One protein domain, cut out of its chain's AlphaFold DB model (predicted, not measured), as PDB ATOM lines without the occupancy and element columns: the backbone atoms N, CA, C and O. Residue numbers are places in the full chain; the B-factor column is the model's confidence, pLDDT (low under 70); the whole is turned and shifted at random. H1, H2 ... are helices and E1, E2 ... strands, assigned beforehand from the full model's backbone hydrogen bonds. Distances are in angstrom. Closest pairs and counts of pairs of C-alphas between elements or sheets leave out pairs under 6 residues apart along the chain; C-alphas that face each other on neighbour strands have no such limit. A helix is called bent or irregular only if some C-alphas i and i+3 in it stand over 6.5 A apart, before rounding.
ATOM      1  N   THR A  21     -37.806 -43.761 -29.298       91.44
ATOM      2  CA  THR A  21     -37.258 -43.381 -27.994       91.44
ATOM      3  C   THR A  21     -37.378 -44.541 -27.008       91.44
ATOM      4  O   THR A  21     -38.482 -44.999 -26.725       91.44
ATOM      5  N   GLU A  22     -36.255 -44.974 -26.441       92.31
ATOM      6  CA  GLU A  22     -36.174 -46.053 -25.452       92.31
ATOM      7  C   GLU A  22     -35.524 -45.569 -24.147       92.31
ATOM      8  O   GLU A  22     -34.886 -44.514 -24.104       92.31
ATOM      9  N   THR A  23     -35.702 -46.326 -23.059       92.81
ATOM     10  CA  THR A  23     -35.052 -46.047 -21.767       92.81
ATOM     11  C   THR A  23     -33.974 -47.075 -21.494       92.81
ATOM     12  O   THR A  23     -34.289 -48.231 -21.239       92.81
ATOM     13  N   TRP A  24     -32.709 -46.670 -21.531       93.69
ATOM     14  CA  TRP A  24     -31.570 -47.569 -21.336       93.69
ATOM     15  C   TRP A  24     -30.764 -47.191 -20.102       93.69
ATOM     16  O   TRP A  24     -30.741 -46.028 -19.692       93.69
ATOM     17  N   VAL A  25     -30.044 -48.161 -19.538       93.69
ATOM     18  CA  VAL A  25     -29.113 -47.908 -18.430       93.69
ATOM     19  C   VAL A  25     -27.705 -47.744 -18.979       93.69
ATOM     20  O   VAL A  25     -27.230 -48.565 -19.762       93.69
ATOM     21  N   PHE A  26     -26.995 -46.706 -18.547       94.25
ATOM     22  CA  PHE A  26     -25.594 -46.555 -18.918       94.25
ATOM     23  C   PHE A  26     -24.710 -47.526 -18.119       94.25
ATOM     24  O   PHE A  26     -24.540 -47.388 -16.907       94.25
ATOM     25  N   GLY A  27     -24.113 -48.501 -18.806       93.12
ATOM     26  CA  GLY A  27     -23.260 -49.552 -18.237       93.12
ATOM     27  C   GLY A  27     -21.793 -49.152 -18.029       93.12
ATOM     28  O   GLY A  27     -20.981 -49.948 -17.542       93.12
ATOM     29  N   GLY A  28     -21.430 -47.924 -18.403       94.00
ATOM     30  CA  GLY A  28     -20.100 -47.365 -18.190       94.00
ATOM     31  C   GLY A  28     -19.131 -47.599 -19.347       94.00
ATOM     32  O   GLY A  28     -19.506 -47.632 -20.516       94.00
ATOM     33  N   LEU A  29     -17.842 -47.696 -19.011       94.19
ATOM     34  CA  LEU A  29     -16.766 -47.825 -19.992       94.19
ATOM     35  C   LEU A  29     -16.386 -49.290 -20.195       94.19
ATOM     36  O   LEU A  29     -16.373 -50.082 -19.251       94.19
ATOM     37  N   ARG A  30     -16.023 -49.623 -21.432       94.19
ATOM     38  CA  ARG A  30     -15.323 -50.855 -21.804       94.19
ATOM     39  C   ARG A  30     -14.061 -50.501 -22.587       94.19
ATOM     40  O   ARG A  30     -13.951 -49.421 -23.177       94.19
ATOM     41  N   VAL A  31     -13.100 -51.419 -22.570       92.81
ATOM     42  CA  VAL A  31     -11.840 -51.283 -23.304       92.81
ATOM     43  C   VAL A  31     -11.998 -51.990 -24.641       92.81
ATOM     44  O   VAL A  31     -12.082 -53.212 -24.692       92.81
ATOM     45  N   GLY A  32     -12.071 -51.225 -25.726       90.00
ATOM     46  CA  GLY A  32     -12.043 -51.785 -27.072       90.00
ATOM     47  C   GLY A  32     -10.614 -52.043 -27.556       90.00
ATOM     48  O   GLY A  32      -9.636 -51.589 -26.957       90.00
ATOM     49  N   GLY A  33     -10.494 -52.713 -28.704       87.31
ATOM     50  CA  GLY A  33      -9.200 -52.966 -29.346       87.31
ATOM     51  C   GLY A  33      -8.388 -51.684 -29.574       87.31
ATOM     52  O   GLY A  33      -8.938 -50.662 -29.997       87.31
ATOM     53  N   GLY A  34      -7.087 -51.753 -29.281       83.81
ATOM     54  CA  GLY A  34      -6.169 -50.610 -29.345       83.81
ATOM     55  C   GLY A  34      -6.309 -49.617 -28.184       83.81
ATOM     56  O   GLY A  34      -5.924 -48.464 -28.333       83.81
ATOM     57  N   GLY A  35      -6.905 -50.021 -27.054       85.19
ATOM     58  CA  GLY A  35      -7.088 -49.141 -25.891       85.19
ATOM     59  C   GLY A  35      -8.151 -48.059 -26.105       85.19
ATOM     60  O   GLY A  35      -8.151 -47.031 -25.428       85.19
ATOM     61  N   ARG A  36      -9.063 -48.255 -27.065       89.25
ATOM     62  CA  ARG A  36     -10.130 -47.288 -27.351       89.25
ATOM     63  C   ARG A  36     -11.221 -47.338 -26.283       89.25
ATOM     64  O   ARG A  36     -11.601 -48.410 -25.814       89.25
ATOM     65  N   ARG A  37     -11.780 -46.172 -25.958       91.50
ATOM     66  CA  ARG A  37     -12.946 -46.054 -25.072       91.50
ATOM     67  C   ARG A  37     -14.217 -46.461 -25.810       91.50
ATOM     68  O   ARG A  37     -14.533 -45.901 -26.861       91.50
ATOM     69  N   ILE A  38     -14.945 -47.409 -25.234       93.19
ATOM     70  CA  ILE A  38     -16.256 -47.859 -25.701       93.19
ATOM     71  C   ILE A  38     -17.273 -47.554 -24.601       93.19
ATOM     72  O   ILE A  38     -17.014 -47.814 -23.425       93.19
ATOM     73  N   TRP A  39     -18.401 -46.969 -24.980       93.06
ATOM     74  CA  TRP A  39     -19.555 -46.771 -24.111       93.06
ATOM     75  C   TRP A  39     -20.436 -48.010 -24.158       93.06
ATOM     76  O   TRP A  39     -20.787 -48.483 -25.236       93.06
ATOM     77  N   CYS A  40     -20.770 -48.525 -22.983       93.56
ATOM     78  CA  CYS A  40     -21.662 -49.658 -22.817       93.56
ATOM     79  C   CYS A  40     -23.025 -49.160 -22.341       93.56
ATOM     80  O   CYS A  40     -23.111 -48.362 -21.404       93.56
ATOM     81  N   TRP A  41     -24.073 -49.649 -22.987       93.31
ATOM     82  CA  TRP A  41     -25.462 -49.457 -22.609       93.31
ATOM     83  C   TRP A  41     -26.092 -50.813 -22.331       93.31
ATOM     84  O   TRP A  41     -25.742 -51.792 -22.981       93.31
ATOM     85  N   ILE A  42     -26.987 -50.866 -21.353       91.50
ATOM     86  CA  ILE A  42     -27.736 -52.068 -21.008       91.50
ATOM     87  C   ILE A  42     -29.113 -51.951 -21.650       91.50
ATOM     88  O   ILE A  42     -29.872 -51.032 -21.318       91.50
ATOM     89  N   ASP A  43     -29.395 -52.869 -22.566       85.75
ATOM     90  CA  ASP A  43     -30.693 -53.000 -23.215       85.75
ATOM     91  C   ASP A  43     -31.719 -53.562 -22.214       85.75
ATOM     92  O   ASP A  43     -31.505 -54.654 -21.673       85.75
ATOM     93  N   PRO A  44     -32.820 -52.847 -21.924       75.94
ATOM     94  CA  PRO A  44     -33.860 -53.343 -21.028       75.94
ATOM     95  C   PRO A  44     -34.679 -54.494 -21.628       75.94
ATOM     96  O   PRO A  44     -35.369 -55.180 -20.876       75.94
ATOM     97  N   MET A  45     -34.646 -54.691 -22.951       71.94
ATOM     98  CA  MET A  45     -35.499 -55.661 -23.651       71.94
ATOM     99  C   MET A  45     -34.952 -57.090 -23.620       71.94
ATOM    100  O   MET A  45     -35.661 -58.028 -23.975       71.94
ATOM    101  N   VAL A  46     -33.694 -57.269 -23.223       74.50
ATOM    102  CA  VAL A  46     -33.041 -58.578 -23.204       74.50
ATOM    103  C   VAL A  46     -33.184 -59.183 -21.810       74.50
ATOM    104  O   VAL A  46     -32.746 -58.593 -20.827       74.50
ATOM    105  N   GLU A  47     -33.795 -60.364 -21.703       65.56
ATOM    106  CA  GLU A  47     -33.975 -61.048 -20.414       65.56
ATOM    107  C   GLU A  47     -32.676 -61.678 -19.895       65.56
ATOM    108  O   GLU A  47     -32.450 -61.681 -18.684       65.56
ATOM    109  N   ASP A  48     -31.779 -62.128 -20.775       66.50
ATOM    110  CA  ASP A  48     -30.488 -62.685 -20.366       66.50
ATOM    111  C   ASP A  48     -29.522 -61.563 -19.935       66.50
ATOM    112  O   ASP A  48     -29.179 -60.713 -20.757       66.50
ATOM    113  N   PRO A  49     -29.066 -61.517 -18.669       56.94
ATOM    114  CA  PRO A  49     -28.121 -60.512 -18.184       56.94
ATOM    115  C   PRO A  49     -26.756 -60.522 -18.891       56.94
ATOM    116  O   PRO A  49     -26.062 -59.501 -18.850       56.94
ATOM    117  N   HIS A  50     -26.359 -61.624 -19.531       53.69
ATOM    118  CA  HIS A  50     -25.076 -61.733 -20.231       53.69
ATOM    119  C   HIS A  50     -25.079 -61.074 -21.618       53.69
ATOM    120  O   HIS A  50     -24.035 -60.569 -22.033       53.69
ATOM    121  N   ASP A  51     -26.243 -60.971 -22.264       59.94
ATOM    122  CA  ASP A  51     -26.385 -60.463 -23.639       59.94
ATOM    123  C   ASP A  51     -26.986 -59.047 -23.721       59.94
ATOM    124  O   ASP A  51     -27.272 -58.537 -24.802       59.94
ATOM    125  N   ARG A  52     -27.149 -58.351 -22.585       82.38
ATOM    126  CA  ARG A  52     -27.760 -57.003 -22.563       82.38
ATOM    127  C   ARG A  52     -26.827 -55.876 -22.995       82.38
ATOM    128  O   ARG A  52     -27.273 -54.733 -23.101       82.38
ATOM    129  N   GLU A  53     -25.525 -56.127 -23.134       89.25
ATOM    130  CA  GLU A  53     -24.559 -55.050 -23.354       89.25
ATOM    131  C   GLU A  53     -24.492 -54.626 -24.827       89.25
ATOM    132  O   GLU A  53     -23.923 -55.309 -25.674       89.25
ATOM    133  N   LEU A  54     -24.971 -53.418 -25.112       91.00
ATOM    134  CA  LEU A  54     -24.795 -52.757 -26.398       91.00
ATOM    135  C   LEU A  54     -23.595 -51.810 -26.346       91.00
ATOM    136  O   LEU A  54     -23.461 -50.967 -25.452       91.00
ATOM    137  N   TRP A  55     -22.689 -51.951 -27.311       91.88
ATOM    138  CA  TRP A  55     -21.407 -51.251 -27.325       91.88
ATOM    139  C   TRP A  55     -21.347 -50.202 -28.428       91.88
ATOM    140  O   TRP A  55     -21.410 -50.509 -29.617       91.88
ATOM    141  N   PHE A  56     -21.122 -48.954 -28.032       90.50
ATOM    142  CA  PHE A  56     -21.024 -47.823 -28.945       90.50
ATOM    143  C   PHE A  56     -19.689 -47.114 -28.775       90.50
ATOM    144  O   PHE A  56     -19.079 -47.097 -27.703       90.50
ATOM    145  N   LYS A  57     -19.211 -46.487 -29.850       89.50
ATOM    146  CA  LYS A  57     -18.055 -45.597 -29.763       89.50
ATOM    147  C   LYS A  57     -18.347 -44.507 -28.728       89.50
ATOM    148  O   LYS A  57     -19.415 -43.904 -28.763       89.50
ATOM    149  N   ALA A  58     -17.391 -44.243 -27.838       86.81
ATOM    150  CA  ALA A  58     -17.528 -43.148 -26.888       86.81
ATOM    151  C   ALA A  58     -17.747 -41.817 -27.630       86.81
ATOM    152  O   ALA A  58     -16.991 -41.479 -28.549       86.81
ATOM    153  N   GLY A  59     -18.799 -41.091 -27.249       78.38
ATOM    154  CA  GLY A  59     -19.150 -39.804 -27.837       78.38
ATOM    155  C   GLY A  59     -18.179 -38.686 -27.448       78.38
ATOM    156  O   GLY A  59     -17.284 -38.859 -26.619       78.38
ATOM    157  N   ARG A  60     -18.366 -37.509 -28.054       70.50
ATOM    158  CA  ARG A  60     -17.707 -36.271 -27.614       70.50
ATOM    159  C   ARG A  60     -18.533 -35.661 -26.479       70.50
ATOM    160  O   ARG A  60     -19.728 -35.457 -26.660       70.50
ATOM    161  N   GLY A  61     -17.906 -35.363 -25.343       75.19
ATOM    162  CA  GLY A  61     -18.561 -34.736 -24.190       75.19
ATOM    163  C   GLY A  61     -18.315 -35.475 -22.876       75.19
ATOM    164  O   GLY A  61     -17.517 -36.413 -22.816       75.19
ATOM    165  N   ALA A  62     -18.994 -35.024 -21.818       79.56
ATOM    166  CA  ALA A  62     -18.965 -35.691 -20.522       79.56
ATOM    167  C   ALA A  62     -19.580 -37.093 -20.633       79.56
ATOM    168  O   ALA A  62     -20.582 -37.293 -21.322       79.56
ATOM    169  N   ALA A  63     -18.968 -38.066 -19.959       83.44
ATOM    170  CA  ALA A  63     -19.535 -39.404 -19.879       83.44
ATOM    171  C   ALA A  63     -20.842 -39.368 -19.064       83.44
ATOM    172  O   ALA A  63     -20.892 -38.664 -18.051       83.44
ATOM    173  N   PRO A  64     -21.878 -40.129 -19.462       90.94
ATOM    174  CA  PRO A  64     -23.054 -40.319 -18.627       90.94
ATOM    175  C   PRO A  64     -22.694 -40.972 -17.281       90.94
ATOM    176  O   PRO A  64     -21.656 -41.625 -17.131       90.94
ATOM    177  N   SER A  65     -23.571 -40.816 -16.296       94.44
ATOM    178  CA  SER A  65     -23.446 -41.426 -14.975       94.44
ATOM    179  C   SER A  65     -23.717 -42.926 -15.057       94.44
ATOM    180  O   SER A  65     -24.753 -43.361 -15.562       94.44
ATOM    181  N   VAL A  66     -22.783 -43.732 -14.554       95.00
ATOM    182  CA  VAL A  66     -22.885 -45.199 -14.560       95.00
ATOM    183  C   VAL A  66     -24.075 -45.655 -13.716       95.00
ATOM    184  O   VAL A  66     -24.354 -45.088 -12.661       95.00
ATOM    185  N   GLY A  67     -24.800 -46.668 -14.193       93.50
ATOM    186  CA  GLY A  67     -25.955 -47.217 -13.488       93.50
ATOM    187  C   GLY A  67     -27.147 -46.256 -13.415       93.50
ATOM    188  O   GLY A  67     -27.973 -46.361 -12.510       93.50
ATOM    189  N   SER A  68     -27.219 -45.285 -14.325       94.50
ATOM    190  CA  SER A  68     -28.349 -44.360 -14.449       94.50
ATOM    191  C   SER A  68     -29.148 -44.631 -15.717       94.50
ATOM    192  O   SER A  68     -28.595 -45.088 -16.717       94.50
ATOM    193  N   GLU A  69     -30.443 -44.348 -15.655       94.62
ATOM    194  CA  GLU A  69     -31.397 -44.482 -16.749       94.62
ATOM    195  C   GLU A  69     -31.433 -43.209 -17.594       94.62
ATOM    196  O   GLU A  69     -31.485 -42.085 -17.077       94.62
ATOM    197  N   TYR A  70     -31.458 -43.402 -18.907       94.00
ATOM    198  CA  TYR A  70     -31.511 -42.333 -19.884       94.00
ATOM    199  C   TYR A  70     -32.543 -42.621 -20.962       94.00
ATOM    200  O   TYR A  70     -32.685 -43.757 -21.407       94.00
ATOM    201  N   GLN A  71     -33.183 -41.561 -21.444       93.69
ATOM    202  CA  GLN A  71     -33.905 -41.581 -22.705       93.69
ATOM    203  C   GLN A  71     -32.906 -41.507 -23.864       93.69
ATOM    204  O   GLN A  71     -32.113 -40.562 -23.951       93.69
ATOM    205  N   VAL A  72     -32.959 -42.504 -24.742       91.56
ATOM    206  CA  VAL A  72     -32.117 -42.638 -25.932       91.56
ATOM    207  C   VAL A  72     -32.981 -42.740 -27.182       91.56
ATOM    208  O   VAL A  72     -34.065 -43.311 -27.140       91.56
ATOM    209  N   LEU A  73     -32.498 -42.197 -28.298       92.38
ATOM    210  CA  LEU A  73     -33.143 -42.342 -29.600       92.38
ATOM    211  C   LEU A  73     -32.410 -43.424 -30.391       92.38
ATOM    212  O   LEU A  73     -31.213 -43.285 -30.656       92.38
ATOM    213  N   VAL A  74     -33.104 -44.495 -30.757       91.88
ATOM    214  CA  VAL A  74     -32.497 -45.687 -31.354       91.88
ATOM    215  C   VAL A  74     -33.271 -46.158 -32.575       91.88
ATOM    216  O   VAL A  74     -34.481 -46.001 -32.654       91.88
ATOM    217  N   THR A  75     -32.572 -46.765 -33.527       92.19
ATOM    218  CA  THR A  75     -33.203 -47.552 -34.593       92.19
ATOM    219  C   THR A  75     -32.669 -48.973 -34.523       92.19
ATOM    220  O   THR A  75     -31.453 -49.177 -34.444       92.19
ATOM    221  N   ARG A  76     -33.574 -49.951 -34.563       88.94
ATOM    222  CA  ARG A  76     -33.259 -51.383 -34.574       88.94
ATOM    223  C   ARG A  76     -33.565 -51.953 -35.958       88.94
ATOM    224  O   ARG A  76     -34.652 -51.735 -36.477       88.94
ATOM    225  N   HIS A  77     -32.610 -52.671 -36.539       86.44
ATOM    226  CA  HIS A  77     -32.736 -53.350 -37.828       86.44
ATOM    227  C   HIS A  77     -32.157 -54.759 -37.705       86.44
ATOM    228  O   HIS A  77     -30.934 -54.924 -37.712       86.44
ATOM    229  N   GLY A  78     -33.026 -55.765 -37.565       83.00
ATOM    230  CA  GLY A  78     -32.599 -57.129 -37.239       83.00
ATOM    231  C   GLY A  78     -31.709 -57.128 -35.992       83.00
ATOM    232  O   GLY A  78     -32.081 -56.559 -34.968       83.00
ATOM    233  N   ASP A  79     -30.496 -57.664 -36.124       81.50
ATOM    234  CA  ASP A  79     -29.518 -57.758 -35.030       81.50
ATOM    235  C   ASP A  79     -28.712 -56.468 -34.800       81.50
ATOM    236  O   ASP A  79     -27.856 -56.392 -33.914       81.50
ATOM    237  N   ARG A  80     -28.938 -55.427 -35.608       84.94
ATOM    238  CA  ARG A  80     -28.186 -54.176 -35.521       84.94
ATOM    239  C   ARG A  80     -28.996 -53.105 -34.810       84.94
ATOM    240  O   ARG A  80     -30.051 -52.686 -35.278       84.94
ATOM    241  N   THR A  81     -28.425 -52.566 -33.737       89.62
ATOM    242  CA  THR A  81     -28.982 -51.406 -33.036       89.62
ATOM    243  C   THR A  81     -28.102 -50.182 -33.251       89.62
ATOM    244  O   THR A  81     -26.892 -50.218 -33.026       89.62
ATOM    245  N   SER A  82     -28.710 -49.085 -33.701       90.56
ATOM    246  CA  SER A  82     -28.045 -47.798 -33.901       90.56
ATOM    247  C   SER A  82     -28.552 -46.790 -32.881       90.56
ATOM    248  O   SER A  82     -29.756 -46.604 -32.743       90.56
ATOM    249  N   LEU A  83     -27.628 -46.126 -32.190       89.94
ATOM    250  CA  LEU A  83     -27.911 -45.032 -31.265       89.94
ATOM    251  C   LEU A  83     -27.707 -43.699 -31.995       89.94
ATOM    252  O   LEU A  83     -26.610 -43.430 -32.492       89.94
ATOM    253  N   HIS A  84     -28.751 -42.877 -32.066       87.94
ATOM    254  CA  HIS A  84     -28.732 -41.610 -32.801       87.94
ATOM    255  C   HIS A  84     -28.147 -40.464 -31.980       87.94
ATOM    256  O   HIS A  84     -28.197 -40.446 -30.751       87.94
ATOM    257  N   ALA A  85     -27.576 -39.486 -32.686       67.94
ATOM    258  CA  ALA A  85     -26.849 -38.381 -32.081       67.94
ATOM    259  C   ALA A  85     -27.793 -37.314 -31.498       67.94
ATOM    260  O   ALA A  85     -28.108 -36.316 -32.138       67.94
ATOM    261  N   GLN A  86     -28.173 -37.510 -30.241       67.56
ATOM    262  CA  GLN A  86     -28.512 -36.465 -29.272       67.56
ATOM    263  C   GLN A  86     -27.868 -36.864 -27.938       67.56
ATOM    264  O   GLN A  86     -27.693 -38.062 -27.694       67.56
ATOM    265  N   PRO A  87     -27.459 -35.914 -27.074       73.06
ATOM    266  CA  PRO A  87     -27.034 -36.292 -25.738       73.06
ATOM    267  C   PRO A  87     -28.199 -37.037 -25.065       73.06
ATOM    268  O   PRO A  87     -29.317 -36.517 -25.053       73.06
ATOM    269  N   PRO A  88     -27.968 -38.250 -24.539       86.31
ATOM    270  CA  PRO A  88     -29.020 -39.014 -23.890       86.31
ATOM    271  C   PRO A  88     -29.592 -38.209 -22.719       86.31
ATOM    272  O   PRO A  88     -28.848 -37.616 -21.930       86.31
ATOM    273  N   ARG A  89     -30.922 -38.166 -22.604       91.38
ATOM    274  CA  ARG A  89     -31.592 -37.383 -21.559       91.38
ATOM    275  C   ARG A  89     -31.598 -38.177 -20.263       91.38
ATOM    276  O   ARG A  89     -32.224 -39.226 -20.200       91.38
ATOM    277  N   TYR A  90     -30.935 -37.670 -19.226       94.06
ATOM    278  CA  TYR A  90     -30.985 -38.285 -17.898       94.06
ATOM    279  C   TYR A  90     -32.426 -38.332 -17.381       94.06
ATOM    280  O   TYR A  90     -33.134 -37.322 -17.428       94.06
ATOM    281  N   LEU A  91     -32.835 -39.494 -16.878       94.31
ATOM    282  CA  LEU A  91     -34.136 -39.681 -16.242       94.31
ATOM    283  C   LEU A  91     -33.970 -39.784 -14.729       94.31
ATOM    284  O   LEU A  91     -34.472 -38.943 -13.984       94.31
ATOM    285  N   ARG A  92     -33.260 -40.819 -14.281       94.75
ATOM    286  CA  ARG A  92     -33.060 -41.133 -12.864       94.75
ATOM    287  C   ARG A  92     -31.901 -42.105 -12.684       94.75
ATOM    288  O   ARG A  92     -31.381 -42.669 -13.641       94.75
ATOM    289  N   GLN A  93     -31.529 -42.343 -11.437       94.12
ATOM    290  CA  GLN A  93     -30.653 -43.449 -11.083       94.12
ATOM    291  C   GLN A  93     -31.428 -44.775 -11.152       94.12
ATOM    292  O   GLN A  93     -32.594 -44.817 -10.756       94.12
ATOM    293  N   HIS A  94     -30.793 -45.847 -11.633       92.69
ATOM    294  CA  HIS A  94     -31.432 -47.162 -11.686       92.69
ATOM    295  C   HIS A  94     -31.741 -47.677 -10.270       92.69
ATOM    296  O   HIS A  94     -30.936 -47.512  -9.344       92.69
ATOM    297  N   SER A  95     -32.905 -48.301 -10.090       88.69
ATOM    298  CA  SER A  95     -33.403 -48.711  -8.769       88.69
ATOM    299  C   SER A  95     -32.588 -49.846  -8.140       88.69
ATOM    300  O   SER A  95     -32.368 -49.843  -6.930       88.69
ATOM    301  N   ASP A  96     -32.093 -50.781  -8.950       91.06
ATOM    302  CA  ASP A  96     -31.275 -51.900  -8.480       91.06
ATOM    303  C   ASP A  96     -29.870 -51.434  -8.060       91.06
ATOM    304  O   ASP A  96     -29.019 -51.107  -8.891       91.06
ATOM    305  N   ALA A  97     -29.623 -51.412  -6.750       91.31
ATOM    306  CA  ALA A  97     -28.344 -51.012  -6.178       91.31
ATOM    307  C   ALA A  97     -27.211 -52.016  -6.443       91.31
ATOM    308  O   ALA A  97     -26.063 -51.588  -6.592       91.31
ATOM    309  N   ALA A  98     -27.513 -53.316  -6.513       91.75
ATOM    310  CA  ALA A  98     -26.511 -54.348  -6.760       91.75
ATOM    311  C   ALA A  98     -25.991 -54.238  -8.196       91.75
ATOM    312  O   ALA A  98     -24.778 -54.160  -8.406       91.75
ATOM    313  N   LEU A  99     -26.907 -54.091  -9.159       89.25
ATOM    314  CA  LEU A  99     -26.550 -53.840 -10.554       89.25
ATOM    315  C   LEU A  99     -25.705 -52.567 -10.694       89.25
ATOM    316  O   LEU A  99     -24.681 -52.567 -11.375       89.25
ATOM    317  N   ARG A 100     -26.085 -51.473 -10.023       92.69
ATOM    318  CA  ARG A 100     -25.297 -50.230 -10.065       92.69
ATOM    319  C   ARG A 100     -23.878 -50.421  -9.541       92.69
ATOM    320  O   ARG A 100     -22.933 -49.978 -10.194       92.69
ATOM    321  N   ALA A 101     -23.725 -51.082  -8.396       93.50
ATOM    322  CA  ALA A 101     -22.416 -51.343  -7.806       93.50
ATOM    323  C   ALA A 101     -21.533 -52.190  -8.736       93.50
ATOM    324  O   ALA A 101     -20.347 -51.898  -8.910       93.50
ATOM    325  N   GLU A 102     -22.117 -53.198  -9.383       93.62
ATOM    326  CA  GLU A 102     -21.422 -54.022 -10.365       93.62
ATOM    327  C   GLU A 102     -20.973 -53.212 -11.591       93.62
ATOM    328  O   GLU A 102     -19.804 -53.271 -11.989       93.62
ATOM    329  N   LEU A 103     -21.872 -52.414 -12.174       93.31
ATOM    330  CA  LEU A 103     -21.558 -51.572 -13.332       93.31
ATOM    331  C   LEU A 103     -20.466 -50.547 -13.005       93.31
ATOM    332  O   LEU A 103     -19.549 -50.338 -13.808       93.31
ATOM    333  N   GLU A 104     -20.507 -49.943 -11.816       94.69
ATOM    334  CA  GLU A 104     -19.453 -49.048 -11.335       94.69
ATOM    335  C   GLU A 104     -18.106 -49.762 -11.191       94.69
ATOM    336  O   GLU A 104     -17.080 -49.224 -11.616       94.69
ATOM    337  N   ALA A 105     -18.087 -50.973 -10.629       95.94
ATOM    338  CA  ALA A 105     -16.863 -51.756 -10.491       95.94
ATOM    339  C   ALA A 105     -16.249 -52.077 -11.865       95.94
ATOM    340  O   ALA A 105     -15.054 -51.842 -12.082       95.94
ATOM    341  N   ARG A 106     -17.073 -52.522 -12.825       94.81
ATOM    342  CA  ARG A 106     -16.643 -52.771 -14.213       94.81
ATOM    343  C   ARG A 106     -16.111 -51.497 -14.876       94.81
ATOM    344  O   ARG A 106     -15.060 -51.535 -15.518       94.81
ATOM    345  N   HIS A 107     -16.788 -50.363 -14.683       95.44
ATOM    346  CA  HIS A 107     -16.343 -49.066 -15.192       95.44
ATOM    347  C   HIS A 107     -14.976 -48.660 -14.619       95.44
ATOM    348  O   HIS A 107     -14.076 -48.327 -15.390       95.44
ATOM    349  N   ARG A 108     -14.788 -48.724 -13.293       96.25
ATOM    350  CA  ARG A 108     -13.511 -48.368 -12.644       96.25
ATOM    351  C   ARG A 108     -12.367 -49.261 -13.117       96.25
ATOM    352  O   ARG A 108     -11.269 -48.764 -13.374       96.25
ATOM    353  N   ALA A 109     -12.620 -50.559 -13.276       95.94
ATOM    354  CA  ALA A 109     -11.632 -51.493 -13.805       95.94
ATOM    355  C   ALA A 109     -11.226 -51.136 -15.246       95.94
ATOM    356  O   ALA A 109     -10.036 -51.102 -15.564       95.94
ATOM    357  N   ALA A 110     -12.196 -50.824 -16.113       94.94
ATOM    358  CA  ALA A 110     -11.924 -50.400 -17.485       94.94
ATOM    359  C   ALA A 110     -11.159 -49.070 -17.540       94.94
ATOM    360  O   ALA A 110     -10.174 -48.963 -18.269       94.94
ATOM    361  N   ASP A 111     -11.568 -48.076 -16.749       94.69
ATOM    362  CA  ASP A 111     -10.902 -46.773 -16.702       94.69
ATOM    363  C   ASP A 111      -9.458 -46.888 -16.193       94.69
ATOM    364  O   ASP A 111      -8.543 -46.316 -16.781       94.69
ATOM    365  N   THR A 112      -9.222 -47.721 -15.176       95.62
ATOM    366  CA  THR A 112      -7.870 -48.006 -14.671       95.62
ATOM    367  C   THR A 112      -6.985 -48.605 -15.762       95.62
ATOM    368  O   THR A 112      -5.883 -48.115 -15.995       95.62
ATOM    369  N   ARG A 113      -7.478 -49.613 -16.495       94.00
ATOM    370  CA  ARG A 113      -6.733 -50.224 -17.613       94.00
ATOM    371  C   ARG A 113      -6.400 -49.208 -18.705       94.00
ATOM    372  O   ARG A 113      -5.289 -49.209 -19.223       94.00
ATOM    373  N   LEU A 114      -7.343 -48.325 -19.035       92.94
ATOM    374  CA  LEU A 114      -7.129 -47.263 -20.020       92.94
ATOM    375  C   LEU A 114      -6.076 -46.254 -19.556       92.94
ATOM    376  O   LEU A 114      -5.257 -45.819 -20.364       92.94
ATOM    377  N   ARG A 115      -6.079 -45.884 -18.270       93.25
ATOM    378  CA  ARG A 115      -5.070 -44.985 -17.694       93.25
ATOM    379  C   ARG A 115      -3.683 -45.614 -17.712       93.25
ATOM    380  O   ARG A 115      -2.754 -44.957 -18.164       93.25
ATOM    381  N   LEU A 116      -3.557 -46.877 -17.305       92.69
ATOM    382  CA  LEU A 116      -2.282 -47.601 -17.353       92.69
ATOM    383  C   LEU A 116      -1.739 -47.681 -18.784       92.69
ATOM    384  O   LEU A 116      -0.598 -47.302 -19.027       92.69
TER     385      LEU A 116
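Overview. This is residues 21 to 116 of the 166 residues of an uncharacterized protein of Pseudonocardia sp. CNS-139 (UniProt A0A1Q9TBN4). One strongly twisted antiparallel sheet of six strands curls back on itself like a small, partly open barrel, and the long helix H1 packs along the bent strand E1 on the outside. Round the curl run E3, E2, E1, E4 and E5, with a gap between E3 and E5, while E6 adds to the first half of E4. The printed part has 96 residues, with six named strands and then one helix along the chain, E1 E2 E3 E4 E5 E6 H1; the class is mixed, helices and strands. The whole is compact, with a radius of gyration of the C-alphas of 12.9 A, and spans 36 by 29 by 26 A.

Along the chain. E1, residues 21 to 32, begins with C-alpha 21 at (-37.258, -43.381, -27.994), is 26.6 A long and bends by 71 degrees at residue 29. E2 is residues 36 to 42, 19.3 A long, and E3 is residues 53 to 57. E4, residues 68 to 77, is 25.4 A long and bends by 66 degrees at residue 71; its C-alpha 77 is at (-32.736, -53.350, -37.828). E5 is residues 80 to 83 and E6 residues 89 to 93. H1, residues 97 to 116, is 28.6 A long and ends with C-alpha 116 at (-2.282, -47.601, -17.353).

Arrangement. The sheet is branched, with three neighbours at E4. E1, E2 and E3 form a meander, each strand the antiparallel neighbour of the one before. With E4 they form a Greek key, a meander whose first strand is the antiparallel neighbour of the fourth. E1 is staggered: residues 25 to 32 pair with E2, N 27 and O 40 at 2.8 A, and residues 21 to 25 with E4 on the other side, N 22 and O 72 at 2.8 A. The hairpin E2 and E3 has N 39 and O 56 at 2.8 A. E4 pairs with E6 over residues 68 to 71, N 69 and O 92 at 2.8 A, and with E5 over residues 74 to 77, a hairpin with N 75 and O 82 at 2.9 A. The closest C-alphas of E3 and E5, those of Phe 56 and Leu 83, are 7.8 A apart. H1 is on the sheet at a height of 8.0 A, over E1 and, only just, E4, on which 3 of its C-alphas fall. It runs along the strands, at 1 degrees to E1 on the local plane; their closest C-alphas, those of Leu 29 and His 107, are 5.0 A apart. Every O i to N i+4 pair in H1 is within hydrogen-bond range. E2 and E6 are apart.

Size, cuts and confidence. The two C-alphas farthest apart, those of Gly 78 and Leu 116, are 37.5 A apart. The printed part has no cut. No link is long; those from E2 to E3 and from E3 to E4 are short, with 10 residues each. The mean pLDDT of the printed part is 88.0, and residues 47 to 51 and 85 to 86 are under 70.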